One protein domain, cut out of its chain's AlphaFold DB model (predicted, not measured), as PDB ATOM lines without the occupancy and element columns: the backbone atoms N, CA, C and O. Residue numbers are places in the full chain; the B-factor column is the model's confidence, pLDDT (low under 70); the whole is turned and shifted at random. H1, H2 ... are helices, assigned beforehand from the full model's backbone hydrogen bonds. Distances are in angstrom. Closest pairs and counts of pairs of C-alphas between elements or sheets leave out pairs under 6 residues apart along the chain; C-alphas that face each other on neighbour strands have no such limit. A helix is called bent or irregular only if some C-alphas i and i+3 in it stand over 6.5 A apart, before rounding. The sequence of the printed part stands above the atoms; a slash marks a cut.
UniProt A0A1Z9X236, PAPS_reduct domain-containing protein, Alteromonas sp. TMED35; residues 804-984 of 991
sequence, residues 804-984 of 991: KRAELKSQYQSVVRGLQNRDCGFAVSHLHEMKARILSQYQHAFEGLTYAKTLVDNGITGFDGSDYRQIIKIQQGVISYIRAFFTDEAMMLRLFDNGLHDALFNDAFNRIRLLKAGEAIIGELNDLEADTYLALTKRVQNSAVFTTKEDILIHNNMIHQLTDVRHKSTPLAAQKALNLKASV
ATOM      1  N   LYS A 804      55.711 -22.692 126.235       86.69
ATOM      2  CA  LYS A 804      55.423 -22.690 124.787       86.69
ATOM      3  C   LYS A 804      54.255 -21.772 124.417       86.69
ATOM      4  O   LYS A 804      54.266 -21.110 123.386       86.69
ATOM      5  N   ARG A 805      53.204 -21.712 125.243       87.44
ATOM      6  CA  ARG A 805      52.065 -20.809 125.000       87.44
ATOM      7  C   ARG A 805      52.470 -19.337 125.137       87.44
ATOM      8  O   ARG A 805      51.972 -18.519 124.369       87.44
ATOM      9  N   ALA A 806      53.286 -18.994 126.129       89.25
ATOM     10  CA  ALA A 806      53.765 -17.631 126.342       89.25
ATOM     11  C   ALA A 806      54.687 -17.191 125.199       89.25
ATOM     12  O   ALA A 806      54.506 -16.098 124.665       89.25
ATOM     13  N   GLU A 807      55.586 -18.076 124.772       86.81
ATOM     14  CA  GLU A 807      56.453 -17.887 123.610       86.81
ATOM     15  C   GLU A 807      55.633 -17.597 122.346       86.81
ATOM     16  O   GLU A 807      55.803 -16.540 121.745       86.81
ATOM     17  N   LEU A 808      54.652 -18.447 122.019       86.69
ATOM     18  CA  LEU A 808      53.782 -18.251 120.851       86.69
ATOM     19  C   LEU A 808      53.015 -16.925 120.887       86.69
ATOM     20  O   LEU A 808      52.861 -16.262 119.863       86.69
ATOM     21  N   LYS A 809      52.531 -16.516 122.065       87.06
ATOM     22  CA  LYS A 809      51.865 -15.216 122.227       87.06
ATOM     23  C   LYS A 809      52.828 -14.054 122.001       87.06
ATOM     24  O   LYS A 809      52.441 -13.078 121.364       87.06
ATOM     25  N   SER A 810      54.053 -14.154 122.516       85.94
ATOM     26  CA  SER A 810      55.077 -13.121 122.345       85.94
ATOM     27  C   SER A 810      55.492 -12.998 120.879       85.94
ATOM     28  O   SER A 810      55.481 -11.897 120.329       85.94
ATOM     29  N   GLN A 811      55.730 -14.130 120.209       82.75
ATOM     30  CA  GLN A 811      56.012 -14.184 118.776       82.75
ATOM     31  C   GLN A 811      54.877 -13.549 117.964       82.75
ATOM     32  O   GLN A 811      55.124 -12.627 117.191       82.75
ATOM     33  N   TYR A 812      53.623 -13.938 118.205       85.50
ATOM     34  CA  TYR A 812      52.469 -13.339 117.529       85.50
ATOM     35  C   TYR A 812      52.382 -11.816 117.746       85.50
ATOM     36  O   TYR A 812      52.221 -11.055 116.795       85.50
ATOM     37  N   GLN A 813      52.568 -11.338 118.982       83.56
ATOM     38  CA  GLN A 813      52.589  -9.899 119.276       83.56
ATOM     39  C   GLN A 813      53.759  -9.163 118.611       83.56
ATOM     40  O   GLN A 813      53.620  -7.985 118.286       83.56
ATOM     41  N   SER A 814      54.911  -9.817 118.447       79.75
ATOM     42  CA  SER A 814      56.062  -9.240 117.746       79.75
ATOM     43  C   SER A 814      55.779  -9.061 116.253       79.75
ATOM     44  O   SER A 814      56.080  -8.003 115.714       79.75
ATOM     45  N   VAL A 815      55.093 -10.023 115.622       80.62
ATOM     46  CA  VAL A 815      54.653  -9.936 114.220       80.62
ATOM     47  C   VAL A 815      53.647  -8.796 114.038       80.62
ATOM     48  O   VAL A 815      53.808  -7.967 113.147       80.62
ATOM     49  N   VAL A 816      52.644  -8.698 114.918       79.69
ATOM     50  CA  VAL A 816      51.633  -7.624 114.866       79.69
ATOM     51  C   VAL A 816      52.262  -6.239 115.072       79.69
ATOM     52  O   VAL A 816      51.911  -5.295 114.368       79.69
ATOM     53  N   ARG A 817      53.225  -6.101 115.995       79.00
ATOM     54  CA  ARG A 817      53.974  -4.845 116.185       79.00
ATOM     55  C   ARG A 817      54.891  -4.526 115.001       79.00
ATOM     56  O   ARG A 817      54.967  -3.372 114.590       79.00
ATOM     57  N   GLY A 818      55.554  -5.535 114.435       73.81
ATOM     58  CA  GLY A 818      56.384  -5.397 113.235       73.81
ATOM     59  C   GLY A 818      55.581  -4.886 112.038       73.81
ATOM     60  O   GLY A 818      56.037  -3.983 111.344       73.81
ATOM     61  N   LEU A 819      54.345  -5.368 111.870       73.12
ATOM     62  CA  LEU A 819      53.397  -4.862 110.873       73.12
ATOM     63  C   LEU A 819      53.068  -3.374 111.052       73.12
ATOM     64  O   LEU A 819      53.070  -2.629 110.075       73.12
ATOM     65  N   GLN A 820      52.808  -2.933 112.286       75.25
ATOM     66  CA  GLN A 820      52.504  -1.525 112.583       75.25
ATOM     67  C   GLN A 820      53.692  -0.601 112.285       75.25
ATOM     68  O   GLN A 820      53.503   0.504 111.783       75.25
ATOM     69  N   ASN A 821      54.912  -1.072 112.552       76.62
ATOM     70  CA  ASN A 821      56.138  -0.281 112.436       76.62
ATOM     71  C   ASN A 821      56.912  -0.519 111.126       76.62
ATOM     72  O   ASN A 821      58.009   0.014 110.974       76.62
ATOM     73  N   ARG A 822      56.375  -1.329 110.200       71.12
ATOM     74  CA  ARG A 822      57.049  -1.793 108.969       71.12
ATOM     75  C   ARG A 822      58.448  -2.393 109.202       71.12
ATOM     76  O   ARG A 822      59.301  -2.319 108.320       71.12
ATOM     77  N   ASP A 823      58.695  -3.008 110.359       77.81
ATOM     78  CA  ASP A 823      59.977  -3.655 110.676       77.81
ATOM     79  C   ASP A 823      59.952  -5.147 110.313       77.81
ATOM     80  O   ASP A 823      59.066  -5.892 110.733       77.81
ATOM     81  N   CYS A 824      60.968  -5.598 109.573       80.69
ATOM     82  CA  CYS A 824      61.173  -7.003 109.213       80.69
ATOM     83  C   CYS A 824      62.123  -7.762 110.162       80.69
ATOM     84  O   CYS A 824      62.482  -8.906 109.880       80.69
ATOM     85  N   GLY A 825      62.537  -7.175 111.292       82.00
ATOM     86  CA  GLY A 825      63.452  -7.808 112.251       82.00
ATOM     87  C   GLY A 825      62.987  -9.179 112.759       82.00
ATOM     88  O   GLY A 825      63.800 -10.094 112.909       82.00
ATOM     89  N   PHE A 826      61.675  -9.367 112.944       81.94
ATOM     90  CA  PHE A 826      61.103 -10.667 113.314       81.94
ATOM     91  C   PHE A 826      61.282 -11.716 112.203       81.94
ATOM     92  O   PHE A 826      61.578 -12.873 112.489       81.94
ATOM     93  N   ALA A 827      61.151 -11.310 110.936       83.88
ATOM     94  CA  ALA A 827      61.277 -12.185 109.775       83.88
ATOM     95  C   ALA A 827      62.738 -12.606 109.547       83.88
ATOM     96  O   ALA A 827      63.007 -13.776 109.290       83.88
ATOM     97  N   VAL A 828      63.694 -11.690 109.752       85.81
ATOM     98  CA  VAL A 828      65.135 -12.006 109.753       85.81
ATOM     99  C   VAL A 828      65.489 -12.974 110.886       85.81
ATOM    100  O   VAL A 828      66.198 -13.956 110.668       85.81
ATOM    101  N   SER A 829      64.959 -12.742 112.090       84.06
ATOM    102  CA  SER A 829      65.180 -13.632 113.240       84.06
ATOM    103  C   SER A 829      64.634 -15.040 112.979       84.06
ATOM    104  O   SER A 829      65.292 -16.024 113.308       84.06
ATOM    105  N   HIS A 830      63.473 -15.140 112.323       83.88
ATOM    106  CA  HIS A 830      62.874 -16.417 111.941       83.88
ATOM    107  C   HIS A 830      63.750 -17.209 110.955       83.88
ATOM    108  O   HIS A 830      63.917 -18.414 111.125       83.88
ATOM    109  N   LEU A 831      64.384 -16.545 109.979       86.69
ATOM    110  CA  LEU A 831      65.331 -17.193 109.058       86.69
ATOM    111  C   LEU A 831      66.548 -17.782 109.794       86.69
ATOM    112  O   LEU A 831      66.965 -18.903 109.503       86.69
ATOM    113  N   HIS A 832      67.097 -17.066 110.779       85.75
ATOM    114  CA  HIS A 832      68.211 -17.573 111.588       85.75
ATOM    115  C   HIS A 832      67.800 -18.717 112.527       85.75
ATOM    116  O   HIS A 832      68.565 -19.669 112.694       85.75
ATOM    117  N   GLU A 833      66.600 -18.656 113.111       83.31
ATOM    118  CA  GLU A 833      66.044 -19.753 113.912       83.31
ATOM    119  C   GLU A 833      65.871 -21.017 113.065       83.31
ATOM    120  O   GLU A 833      66.261 -22.109 113.483       83.31
ATOM    121  N   MET A 834      65.342 -20.863 111.849       83.94
ATOM    122  CA  MET A 834      65.240 -21.958 110.895       83.94
ATOM    123  C   MET A 834      66.606 -22.559 110.607       83.94
ATOM    124  O   MET A 834      66.753 -23.760 110.792       83.94
ATOM    125  N   LYS A 835      67.612 -21.745 110.245       87.06
ATOM    126  CA  LYS A 835      68.990 -22.223 110.040       87.06
ATOM    127  C   LYS A 835      69.432 -23.116 111.205       87.06
ATOM    128  O   LYS A 835      69.825 -24.254 110.980       87.06
ATOM    129  N   ALA A 836      69.314 -22.641 112.445       84.38
ATOM    130  CA  ALA A 836      69.770 -23.385 113.620       84.38
ATOM    131  C   ALA A 836      69.118 -24.776 113.760       84.38
ATOM    132  O   ALA A 836      69.774 -25.719 114.198       84.38
ATOM    133  N   ARG A 837      67.852 -24.932 113.353       83.25
ATOM    134  CA  ARG A 837      67.121 -26.209 113.425       83.25
ATOM    135  C   ARG A 837      67.514 -27.212 112.337       83.25
ATOM    136  O   ARG A 837      67.242 -28.399 112.493       83.25
ATOM    137  N   ILE A 838      68.127 -26.754 111.247       86.06
ATOM    138  CA  ILE A 838      68.302 -27.554 110.024       86.06
ATOM    139  C   ILE A 838      69.725 -28.030 109.807       86.06
ATOM    140  O   ILE A 838      69.912 -28.959 109.032       86.06
ATOM    141  N   LEU A 839      70.706 -27.427 110.489       87.25
ATOM    142  CA  LEU A 839      72.132 -27.700 110.279       87.25
ATOM    143  C   LEU A 839      72.439 -29.197 110.315       87.25
ATOM    144  O   LEU A 839      73.062 -29.707 109.394       87.25
ATOM    145  N   SER A 840      71.927 -29.910 111.324       85.00
ATOM    146  CA  SER A 840      72.136 -31.356 111.441       85.00
ATOM    147  C   SER A 840      71.549 -32.116 110.248       85.00
ATOM    148  O   SER A 840      72.255 -32.881 109.600       85.00
ATOM    149  N   GLN A 841      70.285 -31.871 109.887       84.38
ATOM    150  CA  GLN A 841      69.645 -32.587 108.778       84.38
ATOM    151  C   GLN A 841      70.279 -32.249 107.424       84.38
ATOM    152  O   GLN A 841      70.453 -33.130 106.588       84.38
ATOM    153  N   TYR A 842      70.667 -30.987 107.228       89.31
ATOM    154  CA  TYR A 842      71.383 -30.530 106.046       89.31
ATOM    155  C   TYR A 842      72.746 -31.214 105.922       89.31
ATOM    156  O   TYR A 842      73.086 -31.714 104.853       89.31
ATOM    157  N   GLN A 843      73.491 -31.296 107.030       89.94
ATOM    158  CA  GLN A 843      74.756 -32.015 107.099       89.94
ATOM    159  C   GLN A 843      74.567 -33.495 106.741       89.94
ATOM    160  O   GLN A 843      75.260 -33.986 105.861       89.94
ATOM    161  N   HIS A 844      73.589 -34.189 107.334       87.81
ATOM    162  CA  HIS A 844      73.327 -35.603 107.031       87.81
ATOM    163  C   HIS A 844      72.951 -35.817 105.559       87.81
ATOM    164  O   HIS A 844      73.411 -36.772 104.932       87.81
ATOM    165  N   ALA A 845      72.141 -34.921 104.986       87.25
ATOM    166  CA  ALA A 845      71.789 -34.982 103.573       87.25
ATOM    167  C   ALA A 845      73.016 -34.787 102.670       87.25
ATOM    168  O   ALA A 845      73.177 -35.494 101.674       87.25
ATOM    169  N   PHE A 846      73.908 -33.867 103.040       92.19
ATOM    170  CA  PHE A 846      75.156 -33.616 102.327       92.19
ATOM    171  C   PHE A 846      76.147 -34.786 102.439       92.19
ATOM    172  O   PHE A 846      76.729 -35.193 101.429       92.19
ATOM    173  N   GLU A 847      76.297 -35.378 103.627       89.88
ATOM    174  CA  GLU A 847      77.101 -36.588 103.845       89.88
ATOM    175  C   GLU A 847      76.578 -37.748 102.984       89.88
ATOM    176  O   GLU A 847      77.331 -38.338 102.205       89.88
ATOM    177  N   GLY A 848      75.266 -38.007 103.035       87.62
ATOM    178  CA  GLY A 848      74.615 -39.048 102.241       87.62
ATOM    179  C   GLY A 848      74.746 -38.831 100.729       87.62
ATOM    180  O   GLY A 848      75.014 -39.783  99.996       87.62
ATOM    181  N   LEU A 849      74.614 -37.587 100.253       90.69
ATOM    182  CA  LEU A 849      74.826 -37.243  98.844       90.69
ATOM    183  C   LEU A 849      76.275 -37.504  98.408       90.69
ATOM    184  O   LEU A 849      76.493 -38.089  97.348       90.69
ATOM    185  N   THR A 850      77.250 -37.091  99.225       90.62
ATOM    186  CA  THR A 850      78.687 -37.257  98.949       90.62
ATOM    187  C   THR A 850      79.044 -38.734  98.820       90.62
ATOM    188  O   THR A 850      79.660 -39.141  97.830       90.62
ATOM    189  N   TYR A 851      78.606 -39.561  99.773       89.81
ATOM    190  CA  TYR A 851      78.835 -41.002  99.729       89.81
ATOM    191  C   TYR A 851      78.133 -41.666  98.544       89.81
ATOM    192  O   TYR A 851      78.789 -42.349  97.757       89.81
ATOM    193  N   ALA A 852      76.831 -41.429  98.358       87.75
ATOM    194  CA  ALA A 852      76.069 -42.055  97.281       87.75
ATOM    195  C   ALA A 852      76.631 -41.691  95.898       87.75
ATOM    196  O   ALA A 852      76.762 -42.557  95.035       87.75
ATOM    197  N   LYS A 853      77.031 -40.427  95.694       89.31
ATOM    198  CA  LYS A 853      77.650 -39.974  94.444       89.31
ATOM    199  C   LYS A 853      79.012 -40.624  94.206       89.31
ATOM    200  O   LYS A 853      79.246 -41.115  93.106       89.31
ATOM    201  N   THR A 854      79.854 -40.696  95.236       88.88
ATOM    202  CA  THR A 854      81.157 -41.377  95.168       88.88
ATOM    203  C   THR A 854      80.998 -42.851  94.791       88.88
ATOM    204  O   THR A 854      81.708 -43.346  93.918       88.88
ATOM    205  N   LEU A 855      80.044 -43.555  95.404       87.69
ATOM    206  CA  LEU A 855      79.783 -44.968  95.119       87.69
ATOM    207  C   LEU A 855      79.259 -45.175  93.689       87.69
ATOM    208  O   LEU A 855      79.754 -46.050  92.982       87.69
ATOM    209  N   VAL A 856      78.322 -44.339  93.227       87.00
ATOM    210  CA  VAL A 856      77.777 -44.419  91.859       87.00
ATOM    211  C   VAL A 856      78.829 -44.095  90.798       87.00
ATOM    212  O   VAL A 856      78.881 -44.792  89.786       87.00
ATOM    213  N   ASP A 857      79.674 -43.083  91.016       87.75
ATOM    214  CA  ASP A 857      80.741 -42.705  90.076       87.75
ATOM    215  C   ASP A 857      81.794 -43.816  89.918       87.75
ATOM    216  O   ASP A 857      82.396 -43.947  88.855       87.75
ATOM    217  N   ASN A 858      81.959 -44.657  90.943       85.62
ATOM    218  CA  ASN A 858      82.830 -45.834  90.928       85.62
ATOM    219  C   ASN A 858      82.083 -47.143  90.587       85.62
ATOM    220  O   ASN A 858      82.651 -48.225  90.708       85.62
ATOM    221  N   GLY A 859      80.819 -47.070  90.149       81.81
ATOM    222  CA  GLY A 859      80.046 -48.228  89.684       81.81
ATOM    223  C   GLY A 859      79.587 -49.200  90.779       81.81
ATOM    224  O   GLY A 859      79.237 -50.336  90.465       81.81
ATOM    225  N   ILE A 860      79.571 -48.780  92.046       80.06
ATOM    226  CA  ILE A 860      79.242 -49.630  93.197       80.06
ATOM    227  C   ILE A 860      77.737 -49.574  93.497       80.06
ATOM    228  O   ILE A 860      77.143 -48.501  93.610       80.06
ATOM    229  N   THR A 861      77.124 -50.744  93.678       73.31
ATOM    230  CA  THR A 861      75.728 -50.912  94.118       73.31
ATOM    231  C   THR A 861      75.660 -51.391  95.570       73.31
ATOM    232  O   THR A 861      76.569 -52.077  96.036       73.31
ATOM    233  N   GLY A 862      74.591 -51.055  96.298       66.25
ATOM    234  CA  GLY A 862      74.410 -51.497  97.686       66.25
ATOM    235  C   GLY A 862      74.167 -53.007  97.795       66.25
ATOM    236  O   GLY A 862      73.432 -53.575  96.992       66.25
ATOM    237  N   PHE A 863      74.764 -53.659  98.797       55.22
ATOM    238  CA  PHE A 863      74.580 -55.099  99.066       55.22
ATOM    239  C   PHE A 863      73.185 -55.436  99.638       55.22
ATOM    240  O   PHE A 863      72.731 -56.570  99.552       55.22
ATOM    241  N   ASP A 864      72.491 -54.447 100.197       56.84
ATOM    242  CA  ASP A 864      71.174 -54.552 100.839       56.84
ATOM    243  C   ASP A 864      70.005 -54.134  99.924       56.84
ATOM    244  O   ASP A 864      68.900 -53.891 100.402       56.84
ATOM    245  N   GLY A 865      70.246 -54.009  98.615       59.50
ATOM    246  CA  GLY A 865      69.248 -53.529  97.655       59.50
ATOM    247  C   GLY A 865      69.081 -52.003  97.611       59.50
ATOM    248  O   GLY A 865      68.199 -51.520  96.903       59.50
ATOM    249  N   SER A 866      69.917 -51.227  98.318       67.56
ATOM    250  CA  SER A 866      69.906 -49.758  98.236       67.56
ATOM    251  C   SER A 866      70.264 -49.258  96.827       67.56
ATOM    252  O   SER A 866      71.369 -49.501  96.333       67.56
ATOM    253  N   ASP A 867      69.372 -48.479  96.205       77.56
ATOM    254  CA  ASP A 867      69.673 -47.748  94.970       77.56
ATOM    255  C   ASP A 867      70.299 -46.378  95.285       77.56
ATOM    256  O   ASP A 867      69.612 -45.381  95.522       77.56
ATOM    257  N   TYR A 868      71.633 -46.309  95.240       82.38
ATOM    258  CA  TYR A 868      72.371 -45.062  95.449       82.38
ATOM    259  C   TYR A 868      72.020 -43.965  94.429       82.38
ATOM    260  O   TYR A 868      72.171 -42.785  94.743       82.38
ATOM    261  N   ARG A 869      71.479 -44.291  93.244       82.12
ATOM    262  CA  ARG A 869      70.994 -43.274  92.291       82.12
ATOM    263  C   ARG A 869      69.729 -42.597  92.801       82.12
ATOM    264  O   ARG A 869      69.582 -41.382  92.657       82.12
ATOM    265  N   GLN A 870      68.836 -43.359  93.424       78.56
ATOM    266  CA  GLN A 870      67.650 -42.820  94.081       78.56
ATOM    267  C   GLN A 870      68.036 -41.966  95.297       78.56
ATOM    268  O   GLN A 870      67.504 -40.868  95.464       78.56
ATOM    269  N   ILE A 871      69.017 -42.413  96.092       83.88
ATOM    270  CA  ILE A 871      69.546 -41.650  97.233       83.88
ATOM    271  C   ILE A 871      70.126 -40.307  96.771       83.88
ATOM    272  O   ILE A 871      69.804 -39.280  97.366       83.88
ATOM    273  N   ILE A 872      70.898 -40.278  95.675       85.94
ATOM    274  CA  ILE A 872      71.403 -39.027  95.081       85.94
ATOM    275  C   ILE A 872      70.245 -38.074  94.767       85.94
ATOM    276  O   ILE A 872      70.283 -36.922  95.197       85.94
ATOM    277  N   LYS A 873      69.203 -38.546  94.063       85.19
ATOM    278  CA  LYS A 873      68.037 -37.714  93.710       85.19
ATOM    279  C   LYS A 873      67.363 -37.128  94.951       85.19
ATOM    280  O   LYS A 873      67.081 -35.930  94.988       85.19
ATOM    281  N   ILE A 874      67.120 -37.957  95.967       85.19
ATOM    282  CA  ILE A 874      66.415 -37.539  97.181       85.19
ATOM    283  C   ILE A 874      67.262 -36.546  97.975       85.19
ATOM    284  O   ILE A 874      66.784 -35.453  98.263       85.19
ATOM    285  N   GLN A 875      68.519 -36.876  98.278       88.44
ATOM    286  CA  GLN A 875      69.390 -36.025  99.092       88.44
ATOM    287  C   GLN A 875      69.708 -34.694  98.399       88.44
ATOM    288  O   GLN A 875      69.666 -33.635  99.027       88.44
ATOM    289  N   GLN A 876      69.927 -34.715  97.080       89.00
ATOM    290  CA  GLN A 876      70.072 -33.491  96.292       89.00
ATOM    291  C   GLN A 876      68.788 -32.652  96.310       89.00
ATOM    292  O   GLN A 876      68.858 -31.422  96.387       89.00
ATOM    293  N   GLY A 877      67.621 -33.298  96.278       87.81
ATOM    294  CA  GLY A 877      66.331 -32.630  96.407       87.81
ATOM    295  C   GLY A 877      66.108 -32.011  97.783       87.81
ATOM    296  O   GLY A 877      65.662 -30.868  97.851       87.81
ATOM    297  N   VAL A 878      66.500 -32.694  98.867       88.38
ATOM    298  CA  VAL A 878      66.463 -32.158 100.242       88.38
ATOM    299  C   VAL A 878      67.311 -30.891 100.328       88.38
ATOM    300  O   VAL A 878      66.819 -29.845 100.751       88.38
ATOM    301  N   ILE A 879      68.561 -30.951  99.861       89.25
ATOM    302  CA  ILE A 879      69.477 -29.806  99.874       89.25
ATOM    303  C   ILE A 879      68.920 -28.654  99.030       89.25
ATOM    304  O   ILE A 879      68.869 -27.514  99.495       89.25
ATOM    305  N   SER A 880      68.437 -28.941  97.819       89.00
ATOM    306  CA  SER A 880      67.869 -27.930  96.919       89.00
ATOM    307  C   SER A 880      66.621 -27.271  97.511       89.00
ATOM    308  O   SER A 880      66.484 -26.050  97.451       89.00
ATOM    309  N   TYR A 881      65.734 -28.062  98.121       89.88
ATOM    310  CA  TYR A 881      64.525 -27.587  98.790       89.88
ATOM    311  C   TYR A 881      64.863 -26.673  99.973       89.88
ATOM    312  O   TYR A 881      64.306 -25.582 100.081       89.88
ATOM    313  N   ILE A 882      65.818 -27.074 100.821       89.44
ATOM    314  CA  ILE A 882      66.271 -26.274 101.964       89.44
ATOM    315  C   ILE A 882      66.896 -24.954 101.495       89.44
ATOM    316  O   ILE A 882      66.500 -23.888 101.968       89.44
ATOM    317  N   ARG A 883      67.840 -25.005 100.544       89.56
ATOM    318  CA  ARG A 883      68.511 -23.806 100.009       89.56
ATOM    319  C   ARG A 883      67.511 -22.840  99.372       89.56
ATOM    320  O   ARG A 883      67.650 -21.631  99.547       89.56
ATOM    321  N   ALA A 884      66.469 -23.355  98.714       88.12
ATOM    322  CA  ALA A 884      65.456 -22.534  98.059       88.12
ATOM    323  C   ALA A 884      64.745 -21.562  99.016       88.12
ATOM    324  O   ALA A 884      64.455 -20.443  98.606       88.12
ATOM    325  N   PHE A 885      64.538 -21.911 100.294       88.12
ATOM    326  CA  PHE A 885      63.952 -20.985 101.281       88.12
ATOM    327  C   PHE A 885      64.811 -19.746 101.568       88.12
ATOM    328  O   PHE A 885      64.282 -18.738 102.036       88.12
ATOM    329  N   PHE A 886      66.112 -19.806 101.276       88.81
ATOM    330  CA  PHE A 886      67.055 -18.712 101.501       88.81
ATOM    331  C   PHE A 886      67.489 -18.018 100.201       88.81
ATOM    332  O   PHE A 886      67.950 -16.881 100.251       88.81
ATOM    333  N   THR A 887      67.317 -18.663  99.040       83.50
ATOM    334  CA  THR A 887      67.722 -18.118  97.729       83.50
ATOM    335  C   THR A 887      66.563 -17.651  96.850       83.50
ATOM    336  O   THR A 887      66.757 -16.774  96.008       83.50
ATOM    337  N   ASP A 888      65.377 -18.251  96.989       84.19
ATOM    338  CA  ASP A 888      64.201 -17.947  96.173       84.19
ATOM    339  C   ASP A 888      63.157 -17.169  96.982       84.19
ATOM    340  O   ASP A 888      62.665 -17.610  98.018       84.19
ATOM    341  N   GLU A 889      62.787 -16.004  96.463       83.50
ATOM    342  CA  GLU A 889      61.798 -15.106  97.050       83.50
ATOM    343  C   GLU A 889      60.420 -15.768  97.179       83.50
ATOM    344  O   GLU A 889      59.764 -15.631  98.210       83.50
ATOM    345  N   ALA A 890      60.004 -16.556  96.180       82.44
ATOM    346  CA  ALA A 890      58.715 -17.250  96.213       82.44
ATOM    347  C   ALA A 890      58.661 -18.312  97.323       82.44
ATOM    348  O   ALA A 890      57.613 -18.531  97.935       82.44
ATOM    349  N   MET A 891      59.793 -18.955  97.611       84.62
ATOM    350  CA  MET A 891      59.919 -19.919  98.701       84.62
ATOM    351  C   MET A 891      60.023 -19.228 100.058       84.62
ATOM    352  O   MET A 891      59.371 -19.657 101.008       84.62
ATOM    353  N   MET A 892      60.760 -18.120 100.140       86.81
ATOM    354  CA  MET A 892      60.879 -17.319 101.358       86.81
ATOM    355  C   MET A 892      59.522 -16.742 101.801       86.81
ATOM    356  O   MET A 892      59.201 -16.762 102.989       86.81
ATOM    357  N   LEU A 893      58.665 -16.332 100.858       85.50
ATOM    358  CA  LEU A 893      57.289 -15.885 101.126       85.50
ATOM    359  C   LEU A 893      56.424 -16.950 101.823       85.50
ATOM    360  O   LEU A 893      55.502 -16.606 102.563       85.50
ATOM    361  N   ARG A 894      56.719 -18.246 101.650       86.19
ATOM    362  CA  ARG A 894      55.958 -19.341 102.286       86.19
ATOM    363  C   ARG A 894      56.137 -19.406 103.796       86.19
ATOM    364  O   ARG A 894      55.309 -20.021 104.468       86.19
ATOM    365  N   LEU A 895      57.205 -18.804 104.312       85.62
ATOM    366  CA  LEU A 895      57.496 -18.734 105.743       85.62
ATOM    367  C   LEU A 895      56.550 -17.782 106.477       85.62
ATOM    368  O   LEU A 895      56.447 -17.819 107.701       85.62
ATOM    369  N   PHE A 896      55.821 -16.959 105.726       86.19
ATOM    370  CA  PHE A 896      54.973 -15.908 106.253       86.19
ATOM    371  C   PHE A 896      53.541 -16.056 105.734       86.19
ATOM    372  O   PHE A 896      53.280 -16.623 104.670       86.19
ATOM    373  N   ASP A 897      52.584 -15.578 106.522       85.25
ATOM    374  CA  ASP A 897      51.182 -15.531 106.114       85.25
ATOM    375  C   ASP A 897      50.968 -14.497 105.001       85.25
ATOM    376  O   ASP A 897      51.692 -13.505 104.937       85.25
ATOM    377  N   ASN A 898      49.963 -14.695 104.145       82.56
ATOM    378  CA  ASN A 898      49.786 -13.866 102.944       82.56
ATOM    379  C   ASN A 898      49.623 -12.370 103.266       82.56
ATOM    380  O   ASN A 898      50.114 -11.525 102.527       82.56
ATOM    381  N   GLY A 899      48.999 -12.028 104.399       77.56
ATOM    382  CA  GLY A 899      48.860 -10.629 104.821       77.56
ATOM    383  C   GLY A 899      50.176  -9.950 105.238       77.56
ATOM    384  O   GLY A 899      50.186  -8.741 105.444       77.56
ATOM    385  N   LEU A 900      51.283 -10.694 105.364       79.25
ATOM    386  CA  LEU A 900      52.626 -10.153 105.606       79.25
ATOM    387  C   LEU A 900      53.415  -9.901 104.317       79.25
ATOM    388  O   LEU A 900      54.450  -9.238 104.370       79.25
ATOM    389  N   HIS A 901      52.972 -10.444 103.179       85.00
ATOM    390  CA  HIS A 901      53.743 -10.422 101.932       85.00
ATOM    391  C   HIS A 901      54.016  -8.990 101.474       85.00
ATOM    392  O   HIS A 901      55.167  -8.644 101.214       85.00
ATOM    393  N   ASP A 902      52.997  -8.129 101.510       77.94
ATOM    394  CA  ASP A 902      53.135  -6.730 101.108       77.94
ATOM    395  C   ASP A 902      54.105  -5.955 102.015       77.94
ATOM    396  O   ASP A 902      54.964  -5.221 101.531       77.94
ATOM    397  N   ALA A 903      54.026  -6.151 103.333       76.88
ATOM    398  CA  ALA A 903      54.877  -5.445 104.295       76.88
ATOM    399  C   ALA A 903      56.354  -5.885 104.249       76.88
ATOM    400  O   ALA A 903      57.249  -5.091 104.551       76.88
ATOM    401  N   LEU A 904      56.611  -7.149 103.899       78.75
ATOM    402  CA  LEU A 904      57.952  -7.737 103.908       78.75
ATOM    403  C   LEU A 904      58.651  -7.675 102.544       78.75
ATOM    404  O   LEU A 904      59.863  -7.473 102.509       78.75
ATOM    405  N   PHE A 905      57.914  -7.843 101.441       79.00
ATOM    406  CA  PHE A 905      58.490  -7.999 100.102       79.00
ATOM    407  C   PHE A 905      58.110  -6.885  99.117       79.00
ATOM    408  O   PHE A 905      58.908  -6.602  98.227       79.00
ATOM    409  N   ASN A 906      56.985  -6.177  99.288       78.56
ATOM    410  CA  ASN A 906      56.704  -4.999  98.446       78.56
ATOM    411  C   ASN A 906      57.439  -3.740  98.944       78.56
ATOM    412  O   ASN A 906      57.628  -2.796  98.177       78.56
ATOM    413  N   ASP A 907      57.907  -3.728 100.197       80.56
ATOM    414  CA  ASP A 907      58.842  -2.719 100.699       80.56
ATOM    415  C   ASP A 907      60.283  -3.049 100.271       80.56
ATOM    416  O   ASP A 907      60.858  -4.074 100.651       80.56
ATOM    417  N   ALA A 908      60.887  -2.164  99.474       78.50
ATOM    418  CA  ALA A 908      62.203  -2.398  98.883       78.50
ATOM    419  C   ALA A 908      63.322  -2.563  99.929       78.50
ATOM    420  O   ALA A 908      64.273  -3.310  99.691       78.50
ATOM    421  N   PHE A 909      63.223  -1.899 101.086       80.75
ATOM    422  CA  PHE A 909      64.242  -1.961 102.132       80.75
ATOM    423  C   PHE A 909      64.169  -3.284 102.904       80.75
ATOM    424  O   PHE A 909      65.186  -3.968 103.062       80.75
ATOM    425  N   ASN A 910      62.964  -3.691 103.312       82.75
ATOM    426  CA  ASN A 910      62.727  -4.970 103.982       82.75
ATOM    427  C   ASN A 910      63.070  -6.160 103.081       82.75
ATOM    428  O   ASN A 910      63.759  -7.084 103.523       82.75
ATOM    429  N   ARG A 911      62.705  -6.089 101.795       84.06
ATOM    430  CA  ARG A 911      63.066  -7.098 100.794       84.06
ATOM    431  C   ARG A 911      64.578  -7.272 100.680       84.06
ATOM    432  O   ARG A 911      65.074  -8.395 100.737       84.06
ATOM    433  N   ILE A 912      65.336  -6.175 100.568       84.44
ATOM    434  CA  ILE A 912      66.809  -6.229 100.509       84.44
ATOM    435  C   ILE A 912      67.386  -6.831 101.795       84.44
ATOM    436  O   ILE A 912      68.320  -7.630 101.731       84.44
ATOM    437  N   ARG A 913      66.846  -6.468 102.962       86.25
ATOM    438  CA  ARG A 913      67.324  -6.961 104.260       86.25
ATOM    439  C   ARG A 913      67.096  -8.468 104.428       86.25
ATOM    440  O   ARG A 913      68.002  -9.155 104.892       86.25
ATOM    441  N   LEU A 914      65.942  -8.984 104.003       85.31
ATOM    442  CA  LEU A 914      65.637 -10.419 104.018       85.31
ATOM    443  C   LEU A 914      66.503 -11.209 103.031       85.31
ATOM    444  O   LEU A 914      67.063 -12.238 103.403       85.31
ATOM    445  N   LEU A 915      66.688 -10.697 101.810       85.75
ATOM    446  CA  LEU A 915      67.556 -11.335 100.815       85.75
ATOM    447  C   LEU A 915      69.019 -11.388 101.279       85.75
ATOM    448  O   LEU A 915      69.666 -12.419 101.123       85.75
ATOM    449  N   LYS A 916      69.524 -10.323 101.918       86.56
ATOM    450  CA  LYS A 916      70.869 -10.313 102.521       86.56
ATOM    451  C   LYS A 916      71.009 -11.314 103.668       86.56
ATOM    452  O   LYS A 916      72.050 -11.948 103.794       86.56
ATOM    453  N   ALA A 917      69.977 -11.462 104.502       87.88
ATOM    454  CA  ALA A 917      69.978 -12.461 105.570       87.88
ATOM    455  C   ALA A 917      70.006 -13.891 105.002       87.88
ATOM    456  O   ALA A 917      70.775 -14.723 105.477       87.88
ATOM    457  N   GLY A 918      69.226 -14.158 103.947       88.75
ATOM    458  CA  GLY A 918      69.278 -15.423 103.211       88.75
ATOM    459  C   GLY A 918      70.657 -15.694 102.602       88.75
ATOM    460  O   GLY A 918      71.190 -16.789 102.762       88.75
ATOM    461  N   GLU A 919      71.280 -14.688 101.980       86.12
ATOM    462  CA  GLU A 919      72.631 -14.792 101.408       86.12
ATOM    463  C   GLU A 919      73.691 -15.125 102.469       86.12
ATOM    464  O   GLU A 919      74.519 -16.009 102.248       86.12
ATOM    465  N   ALA A 920      73.626 -14.488 103.643       88.12
ATOM    466  CA  ALA A 920      74.520 -14.799 104.758       88.12
ATOM    467  C   ALA A 920      74.367 -16.257 105.227       88.12
ATOM    468  O   ALA A 920      75.365 -16.954 105.392       88.12
ATOM    469  N   ILE A 921      73.129 -16.747 105.362       89.62
ATOM    470  CA  ILE A 921      72.849 -18.141 105.743       89.62
ATOM    471  C   ILE A 921      73.394 -19.123 104.697       89.62
ATOM    472  O   ILE A 921      73.951 -20.154 105.062       89.62
ATOM    473  N   ILE A 922      73.272 -18.813 103.404       89.25
ATOM    474  CA  ILE A 922      73.851 -19.640 102.337       89.25
ATOM    475  C   ILE A 922      75.379 -19.679 102.420       89.25
ATOM    476  O   ILE A 922      75.957 -20.738 102.185       89.25
ATOM    477  N   GLY A 923      76.025 -18.561 102.770       86.31
ATOM    478  CA  GLY A 923      77.461 -18.527 103.058       86.31
ATOM    479  C   GLY A 923      77.840 -19.545 104.133       86.31
ATOM    480  O   GLY A 923      78.661 -20.419 103.881       86.31
ATOM    481  N   GLU A 924      77.139 -19.514 105.266       88.94
ATOM    482  CA  GLU A 924      77.370 -20.454 106.369       88.94
ATOM    483  C   GLU A 924      77.090 -21.920 105.993       88.94
ATOM    484  O   GLU A 924      77.788 -22.824 106.447       88.94
ATOM    485  N   LEU A 925      76.081 -22.189 105.153       89.56
ATOM    486  CA  LEU A 925      75.831 -23.546 104.653       89.56
ATOM    487  C   LEU A 925      76.954 -24.029 103.727       89.56
ATOM    488  O   LEU A 925      77.280 -25.211 103.752       89.56
ATOM    489  N   ASN A 926      77.564 -23.144 102.933       88.56
ATOM    490  CA  ASN A 926      78.719 -23.510 102.109       88.56
ATOM    491  C   ASN A 926      79.948 -23.827 102.979       88.56
ATOM    492  O   ASN A 926      80.680 -24.767 102.669       88.56
ATOM    493  N   ASP A 927      80.150 -23.084 104.072       88.56
ATOM    494  CA  ASP A 927      81.213 -23.370 105.044       88.56
ATOM    495  C   ASP A 927      80.986 -24.742 105.703       88.56
ATOM    496  O   ASP A 927      81.896 -25.571 105.742       88.56
ATOM    497  N   LEU A 928      79.742 -25.044 106.101       89.88
ATOM    498  CA  LEU A 928      79.361 -26.358 106.629       89.88
ATOM    499  C   LEU A 928      79.628 -27.491 105.623       89.88
ATOM    500  O   LEU A 928      80.135 -28.544 106.012       89.88
ATOM    501  N   GLU A 929      79.307 -27.302 104.340       91.19
ATOM    502  CA  GLU A 929      79.615 -28.276 103.280       91.19
ATOM    503  C   GLU A 929      81.131 -28.517 103.156       91.19
ATOM    504  O   GLU A 929      81.571 -29.661 103.013       91.19
ATOM    505  N   ALA A 930      81.944 -27.459 103.239       87.81
ATOM    506  CA  ALA A 930      83.400 -27.557 103.168       87.81
ATOM    507  C   ALA A 930      83.996 -28.310 104.368       87.81
ATOM    508  O   ALA A 930      84.808 -29.222 104.172       87.81
ATOM    509  N   ASP A 931      83.554 -27.977 105.581       90.38
ATOM    510  CA  ASP A 931      83.989 -28.632 106.817       90.38
ATOM    511  C   ASP A 931      83.574 -30.107 106.849       90.38
ATOM    512  O   ASP A 931      84.381 -30.985 107.175       90.38
ATOM    513  N   THR A 932      82.336 -30.397 106.438       89.56
ATOM    514  CA  THR A 932      81.802 -31.762 106.374       89.56
ATOM    515  C   THR A 932      82.583 -32.605 105.369       89.56
ATOM    516  O   THR A 932      83.035 -33.697 105.703       89.56
ATOM    517  N   TYR A 933      82.835 -32.090 104.161       90.12
ATOM    518  CA  TYR A 933      83.627 -32.792 103.145       90.12
ATOM    519  C   TYR A 933      85.052 -33.115 103.630       90.12
ATOM    520  O   TYR A 933      85.557 -34.224 103.422       90.12
ATOM    521  N   LEU A 934      85.698 -32.173 104.330       88.31
ATOM    522  CA  LEU A 934      87.019 -32.386 104.925       88.31
ATOM    523  C   LEU A 934      86.981 -33.468 106.016       88.31
ATOM    524  O   LEU A 934      87.884 -34.308 106.083       88.31
ATOM    525  N   ALA A 935      85.947 -33.465 106.859       87.69
ATOM    526  CA  ALA A 935      85.754 -34.466 107.904       87.69
ATOM    527  C   ALA A 935      85.524 -35.872 107.324       87.69
ATOM    528  O   ALA A 935      86.158 -36.824 107.783       87.69
ATOM    529  N   LEU A 936      84.691 -36.001 106.286       86.88
ATOM    530  CA  LEU A 936      84.449 -37.267 105.583       86.88
ATOM    531  C   LEU A 936      85.726 -37.808 104.932       86.88
ATOM    532  O   LEU A 936      86.051 -38.982 105.088       86.88
ATOM    533  N   THR A 937      86.498 -36.942 104.268       85.69
ATOM    534  CA  THR A 937      87.771 -37.324 103.630       85.69
ATOM    535  C   THR A 937      88.755 -37.897 104.656       85.69
ATOM    536  O   THR A 937      89.362 -38.939 104.420       85.69
ATOM    537  N   LYS A 938      88.871 -37.261 105.830       85.19
ATOM    538  CA  LYS A 938      89.700 -37.765 106.938       85.19
ATOM    539  C   LYS A 938      89.173 -39.087 107.506       85.19
ATOM    540  O   LYS A 938      89.977 -39.947 107.856       85.19
ATOM    541  N   ARG A 939      87.846 -39.247 107.604       83.50
ATOM    542  CA  ARG A 939      87.194 -40.463 108.120       83.50
ATOM    543  C   ARG A 939      87.482 -41.669 107.227       83.50
ATOM    544  O   ARG A 939      87.923 -42.690 107.733       83.50
ATOM    545  N   VAL A 940      87.337 -41.525 105.911       78.88
ATOM    546  CA  VAL A 940      87.590 -42.598 104.928       78.88
ATOM    547  C   VAL A 940      89.062 -43.036 104.894       78.88
ATOM    548  O   VAL A 940      89.362 -44.202 104.643       78.88
ATOM    549  N   GLN A 941      89.993 -42.129 105.199       78.06
ATOM    550  CA  GLN A 941      91.429 -42.425 105.260       78.06
ATOM    551  C   GLN A 941      91.862 -43.151 106.547       78.06
ATOM    552  O   GLN A 941      92.990 -43.639 106.610       78.06
ATOM    553  N   ASN A 942      90.999 -43.241 107.567       80.69
ATOM    554  CA  ASN A 942      91.322 -43.851 108.856       80.69
ATOM    555  C   ASN A 942      90.292 -44.917 109.259       80.69
ATOM    556  O   ASN A 942      89.256 -44.617 109.855       80.69
ATOM    557  N   SER A 943      90.630 -46.185 109.010       69.19
ATOM    558  CA  SER A 943      89.760 -47.336 109.286       69.19
ATOM    559  C   SER A 943      89.422 -47.566 110.759       69.19
ATOM    560  O   SER A 943      88.450 -48.258 111.054       69.19
ATOM    561  N   ALA A 944      90.138 -46.936 111.696       69.44
ATOM    562  CA  ALA A 944      89.815 -46.998 113.122       69.44
ATOM    563  C   ALA A 944      88.584 -46.152 113.524       69.44
ATOM    564  O   ALA A 944      88.177 -46.195 114.683       69.44
ATOM    565  N   VAL A 945      88.008 -45.364 112.603       70.19
ATOM    566  CA  VAL A 945      86.952 -44.363 112.884       70.19
ATOM    567  C   VAL A 945      85.715 -44.554 111.989       70.19
ATOM    568  O   VAL A 945      84.909 -43.640 111.830       70.19
ATOM    569  N   PHE A 946      85.547 -45.728 111.376       80.50
ATOM    570  CA  PHE A 946      84.376 -46.016 110.542       80.50
ATOM    571  C   PHE A 946      83.106 -46.120 111.384       80.50
ATOM    572  O   PHE A 946      83.067 -46.827 112.392       80.50
ATOM    573  N   THR A 947      82.056 -45.418 110.959       72.81
ATOM    574  CA  THR A 947      80.774 -45.353 111.677       72.81
ATOM    575  C   THR A 947      79.583 -45.747 110.810       72.81
ATOM    576  O   THR A 947      78.499 -45.966 111.347       72.81
ATOM    577  N   THR A 948      79.761 -45.864 109.490       77.44
ATOM    578  CA  THR A 948      78.691 -46.164 108.526       77.44
ATOM    579  C   THR A 948      79.052 -47.327 107.597       77.44
ATOM    580  O   THR A 948      80.221 -47.690 107.451       77.44
ATOM    581  N   LYS A 949      78.046 -47.932 106.946       79.00
ATOM    582  CA  LYS A 949      78.271 -48.997 105.951       79.00
ATOM    583  C   LYS A 949      78.983 -48.459 104.704       79.00
ATOM    584  O   LYS A 949      79.793 -49.162 104.106       79.00
ATOM    585  N   GLU A 950      78.721 -47.205 104.342       84.44
ATOM    586  CA  GLU A 950      79.358 -46.500 103.233       84.44
ATOM    587  C   GLU A 950      80.870 -46.352 103.455       84.44
ATOM    588  O   GLU A 950      81.631 -46.583 102.519       84.44
ATOM    589  N   ASP A 951      81.317 -46.072 104.688       81.62
ATOM    590  CA  ASP A 951      82.750 -46.021 105.029       81.62
ATOM    591  C   ASP A 951      83.458 -47.346 104.694       81.62
ATOM    592  O   ASP A 951      84.522 -47.365 104.072       81.62
ATOM    593  N   ILE A 952      82.826 -48.466 105.060       79.12
ATOM    594  CA  ILE A 952      83.342 -49.819 104.821       79.12
ATOM    595  C   ILE A 952      83.375 -50.124 103.320       79.12
ATOM    596  O   ILE A 952      84.362 -50.665 102.821       79.12
ATOM    597  N   LEU A 953      82.318 -49.766 102.582       80.00
ATOM    598  CA  LEU A 953      82.244 -49.982 101.135       80.00
ATOM    599  C   LEU A 953      83.318 -49.190 100.383       80.00
ATOM    600  O   LEU A 953      83.962 -49.734  99.488       80.00
ATOM    601  N   ILE A 954      83.540 -47.932 100.756       83.06
ATOM    602  CA  ILE A 954      84.542 -47.063 100.130       83.06
ATOM    603  C   ILE A 954      85.957 -47.582 100.410       83.06
ATOM    604  O   ILE A 954      86.778 -47.651  99.493       83.06
ATOM    605  N   HIS A 955      86.226 -48.026 101.641       80.88
ATOM    606  CA  HIS A 955      87.513 -48.610 102.013       80.88
ATOM    607  C   HIS A 955      87.791 -49.944 101.304       80.88
ATOM    608  O   HIS A 955      88.851 -50.110 100.704       80.88
ATOM    609  N   ASN A 956      86.829 -50.874 101.319       80.56
ATOM    610  CA  ASN A 956      86.981 -52.202 100.713       80.56
ATOM    611  C   ASN A 956      87.169 -52.147  99.190       80.56
ATOM    612  O   ASN A 956      87.806 -53.030  98.624       80.56
ATOM    613  N   ASN A 957      86.642 -51.110  98.530       79.62
ATOM    614  CA  ASN A 957      86.820 -50.883  97.095       79.62
ATOM    615  C   ASN A 957      88.026 -49.977  96.764       79.62
ATOM    616  O   ASN A 957      88.164 -49.544  95.623       79.62
ATOM    617  N   MET A 958      88.904 -49.691  97.738       80.25
ATOM    618  CA  MET A 958      90.113 -48.864  97.585       80.25
ATOM    619  C   MET A 958      89.860 -47.478  96.967       80.25
ATOM    620  O   MET A 958      90.654 -46.974  96.170       80.25
ATOM    621  N   ILE A 959      88.751 -46.831  97.332       81.44
ATOM    622  CA  ILE A 959      88.442 -45.478  96.862       81.44
ATOM    623  C   ILE A 959      89.181 -44.464  97.740       81.44
ATOM    624  O   ILE A 959      88.875 -44.286  98.918       81.44
ATOM    625  N   HIS A 960      90.156 -43.771  97.152       74.88
ATOM    626  CA  HIS A 960      91.022 -42.827  97.870       74.88
ATOM    627  C   HIS A 960      90.541 -41.367  97.836       74.88
ATOM    628  O   HIS A 960      91.041 -40.540  98.601       74.88
ATOM    629  N   GLN A 961      89.583 -41.042  96.965       83.00
ATOM    630  CA  GLN A 961      89.068 -39.687  96.781       83.00
ATOM    631  C   GLN A 961      87.539 -39.706  96.687       83.00
ATOM    632  O   GLN A 961      86.974 -40.426  95.867       83.00
ATOM    633  N   LEU A 962      86.882 -38.905  97.528       87.19
ATOM    634  CA  LEU A 962      85.435 -38.695  97.476       87.19
ATOM    635  C   LEU A 962      85.067 -37.769  96.307       87.19
ATOM    636  O   LEU A 962      85.846 -36.886  95.941       87.19
ATOM    637  N   THR A 963      83.873 -37.941  95.738       87.81
ATOM    638  CA  THR A 963      83.345 -37.003  94.741       87.81
ATOM    639  C   THR A 963      82.985 -35.682  95.418       87.81
ATOM    640  O   THR A 963      82.184 -35.647  96.353       87.81
ATOM    641  N   ASP A 964      83.532 -34.575  94.917       84.06
ATOM    642  CA  ASP A 964      83.187 -33.236  95.393       84.06
ATOM    643  C   ASP A 964      81.806 -32.808  94.870       84.06
ATOM    644  O   ASP A 964      81.631 -32.508  93.687       84.06
ATOM    645  N   VAL A 965      80.821 -32.799  95.767       85.44
ATOM    646  CA  VAL A 965      79.433 -32.383  95.503       85.44
ATOM    647  C   VAL A 965      79.096 -31.015  96.107       85.44
ATOM    648  O   VAL A 965      77.927 -30.626  96.125       85.44
ATOM    649  N   ARG A 966      80.096 -30.276  96.610       85.81
ATOM    650  CA  ARG A 966      79.898 -28.950  97.214       85.81
ATOM    651  C   ARG A 966      79.359 -27.953  96.195       85.81
ATOM    652  O   ARG A 966      79.756 -27.935  95.026       85.81
ATOM    653  N   HIS A 967      78.483 -27.064  96.648       77.62
ATOM    654  CA  HIS A 967      77.960 -26.000  95.801       77.62
ATOM    655  C   HIS A 967      79.049 -24.952  95.531       77.62
ATOM    656  O   HIS A 967      79.673 -24.426  96.450       77.62
ATOM    657  N   LYS A 968      79.274 -24.603  94.255       59.69
ATOM    658  CA  LYS A 968      80.219 -23.535  93.891       59.69
ATOM    659  C   LYS A 968      79.747 -22.201  94.471       59.69
ATOM    660  O   LYS A 968      78.593 -21.816  94.259       59.69
ATOM    661  N   SER A 969      80.647 -21.473  95.133       46.72
ATOM    662  CA  SER A 969      80.422 -20.108  95.617       46.72
ATOM    663  C   SER A 969      80.048 -19.198  94.444       46.72
ATOM    664  O   SER A 969      80.912 -18.671  93.742       46.72
ATOM    665  N   THR A 970      78.756 -19.036  94.196       42.31
ATOM    666  CA  THR A 970      78.255 -18.089  93.202       42.31
ATOM    667  C   THR A 970      77.520 -17.008  93.985       42.31
ATOM    668  O   THR A 970      76.422 -17.278  94.475       42.31
ATOM    669  N   PRO A 971      78.112 -15.817  94.182       43.00
ATOM    670  CA  PRO A 971      77.435 -14.719  94.859       43.00
ATOM    671  C   PRO A 971      76.176 -14.340  94.073       43.00
ATOM    672  O   PRO A 971      76.253 -13.951  92.903       43.00
ATOM    673  N   LEU A 972      75.005 -14.443  94.704       46.47
ATOM    674  CA  LEU A 972      73.713 -14.142  94.073       46.47
ATOM    675  C   LEU A 972      73.594 -12.648  93.694       46.47
ATOM    676  O   LEU A 972      72.771 -12.273  92.851       46.47
ATOM    677  N   ALA A 973      74.477 -11.802  94.240       44.16
ATOM    678  CA  ALA A 973      74.658 -10.411  93.841       44.16
ATOM    679  C   ALA A 973      74.947 -10.225  92.335       44.16
ATOM    680  O   ALA A 973      74.629  -9.168  91.790       44.16
ATOM    681  N   ALA A 974      75.478 -11.229  91.626       40.81
ATOM    682  CA  ALA A 974      75.853 -11.080  90.217       40.81
ATOM    683  C   ALA A 974      74.704 -11.281  89.205       40.81
ATOM    684  O   ALA A 974      74.829 -10.823  88.073       40.81
ATOM    685  N   GLN A 975      73.574 -11.908  89.571       42.03
ATOM    686  CA  GLN A 975      72.523 -12.239  88.586       42.03
ATOM    687  C   GLN A 975      71.214 -11.447  88.709       42.03
ATOM    688  O   GLN A 975      70.498 -11.327  87.719       42.03
ATOM    689  N   LYS A 976      70.898 -10.839  89.863       47.38
ATOM    690  CA  LYS A 976      69.683  -9.997  90.012       47.38
ATOM    691  C   LYS A 976      69.946  -8.515  90.310       47.38
ATOM    692  O   LYS A 976      69.040  -7.705  90.114       47.38
ATOM    693  N   ALA A 977      71.172  -8.117  90.666       40.16
ATOM    694  CA  ALA A 977      71.527  -6.697  90.808       40.16
ATOM    695  C   ALA A 977      71.612  -5.949  89.458       40.16
ATOM    696  O   ALA A 977      71.505  -4.722  89.427       40.16
ATOM    697  N   LEU A 978      71.722  -6.674  88.337       39.12
ATOM    698  CA  LEU A 978      71.675  -6.101  86.986       39.12
ATOM    699  C   LEU A 978      70.270  -5.629  86.570       39.12
ATOM    700  O   LEU A 978      70.166  -4.674  85.806       39.12
ATOM    701  N   ASN A 979      69.196  -6.188  87.141       43.06
ATOM    702  CA  ASN A 979      67.825  -5.790  86.785       43.06
ATOM    703  C   ASN A 979      67.241  -4.678  87.674       43.06
ATOM    704  O   ASN A 979      66.296  -4.014  87.263       43.06
ATOM    705  N   LEU A 980      67.817  -4.407  88.851       42.25
ATOM    706  CA  LEU A 980      67.394  -3.289  89.714       42.25
ATOM    707  C   LEU A 980      68.087  -1.960  89.371       42.25
ATOM    708  O   LEU A 980      67.495  -0.899  89.552       42.25
ATOM    709  N   LYS A 981      69.301  -1.985  88.798       37.62
ATOM    710  CA  LYS A 981      69.906  -0.774  88.209       37.62
ATOM    711  C   LYS A 981      69.212  -0.332  86.912       37.62
ATOM    712  O   LYS A 981      69.259   0.852  86.594       37.62
ATOM    713  N   ALA A 982      68.524  -1.238  86.213       38.44
ATOM    714  CA  ALA A 982      67.752  -0.912  85.013       38.44
ATOM    715  C   ALA A 982      66.400  -0.236  85.321       38.44
ATOM    716  O   ALA A 982      65.961   0.613  84.552       38.44
ATOM    717  N   SER A 983      65.758  -0.537  86.459       36.88
ATOM    718  CA  SER A 983      64.454   0.053  86.811       36.88
ATOM    719  C   SER A 983      64.551   1.395  87.545       36.88
ATOM    720  O   SER A 983      63.657   2.224  87.417       36.88
ATOM    721  N   VAL A 984      65.639   1.659  88.279       38.56
ATOM    722  CA  VAL A 984      65.820   2.930  89.014       38.56
ATOM    723  C   VAL A 984      66.328   4.066  88.107       38.56
ATOM    724  O   VAL A 984      66.195   5.239  88.445       38.56
TER     725      VAL A 984
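This is residues 804 to 984 of the 991 residues of the protein "PAPS_reduct domain-containing protein" of Alteromonas sp. TMED35 (UniProt A0A1Z9X236). The long helix H6 and the bent helix H2 run lengthwise through a slender body, with H3 folded back on H2b; H4 and H5 lie toward one end, H7 at the other. Residues 804 to 810 of H1 and 974 to 984 of H8 stick out. The printed part has 181 residues with eight named helices, H1 to H8 in order, and no named strand: all helix. It is loose, radius of gyration of the C-alphas 20.6 A, spanning 62 by 47 by 27 A.

H2, residues 825 to 857, assigned as one helix by its hydrogen bonds, is bent: C-alphas 837 and 840 are 7.5 A apart. H1, residues 804 to 821, forms a hairpin with arm H2a, residues 825 to 837 (closest C-alphas Val 815 and Phe 826, 6.6 A). Arm H2b, residues 840 to 857, forms a hairpin with H3, residues 868 to 887 (Ala 852 and Tyr 868, 5.1 A). The hub, H6, residues 908 to 940, touches H2a with residues 913 to 921 alone, at a shallow tilt of 14 degrees, the same way (Val 828 and Leu 914, 6.0 A). H4, residues 889 to 895, touches H3 only at the corner; H5, residues 898 to 906, touches H6 only at the corner. H7, residues 949 to 956, touches H6; H8, residues 973 to 984, touches no helix. O i to N i+4 pairs are within hydrogen-bond range throughout H1, H2a, H2b, H6 and H7, but 14 of 16 in H3, 3 of 5 in H5, 1 of 3 in H4 and 1 of 8 in H8; i+3 pairs are 3 of 4 in H4, 1 of 9 in H8.

H1 begins at C-alpha 804, (55.423, -22.690, 124.787). H6 measures 47.9 A, H3 27.4 A. H8 ends at C-alpha 984, (65.820, 2.930, 89.014).

The printed part has no cut. The link from H7 to H8 is long. Residues 862 to 866, 943 to 944 and 968 to 984 have pLDDT under 70.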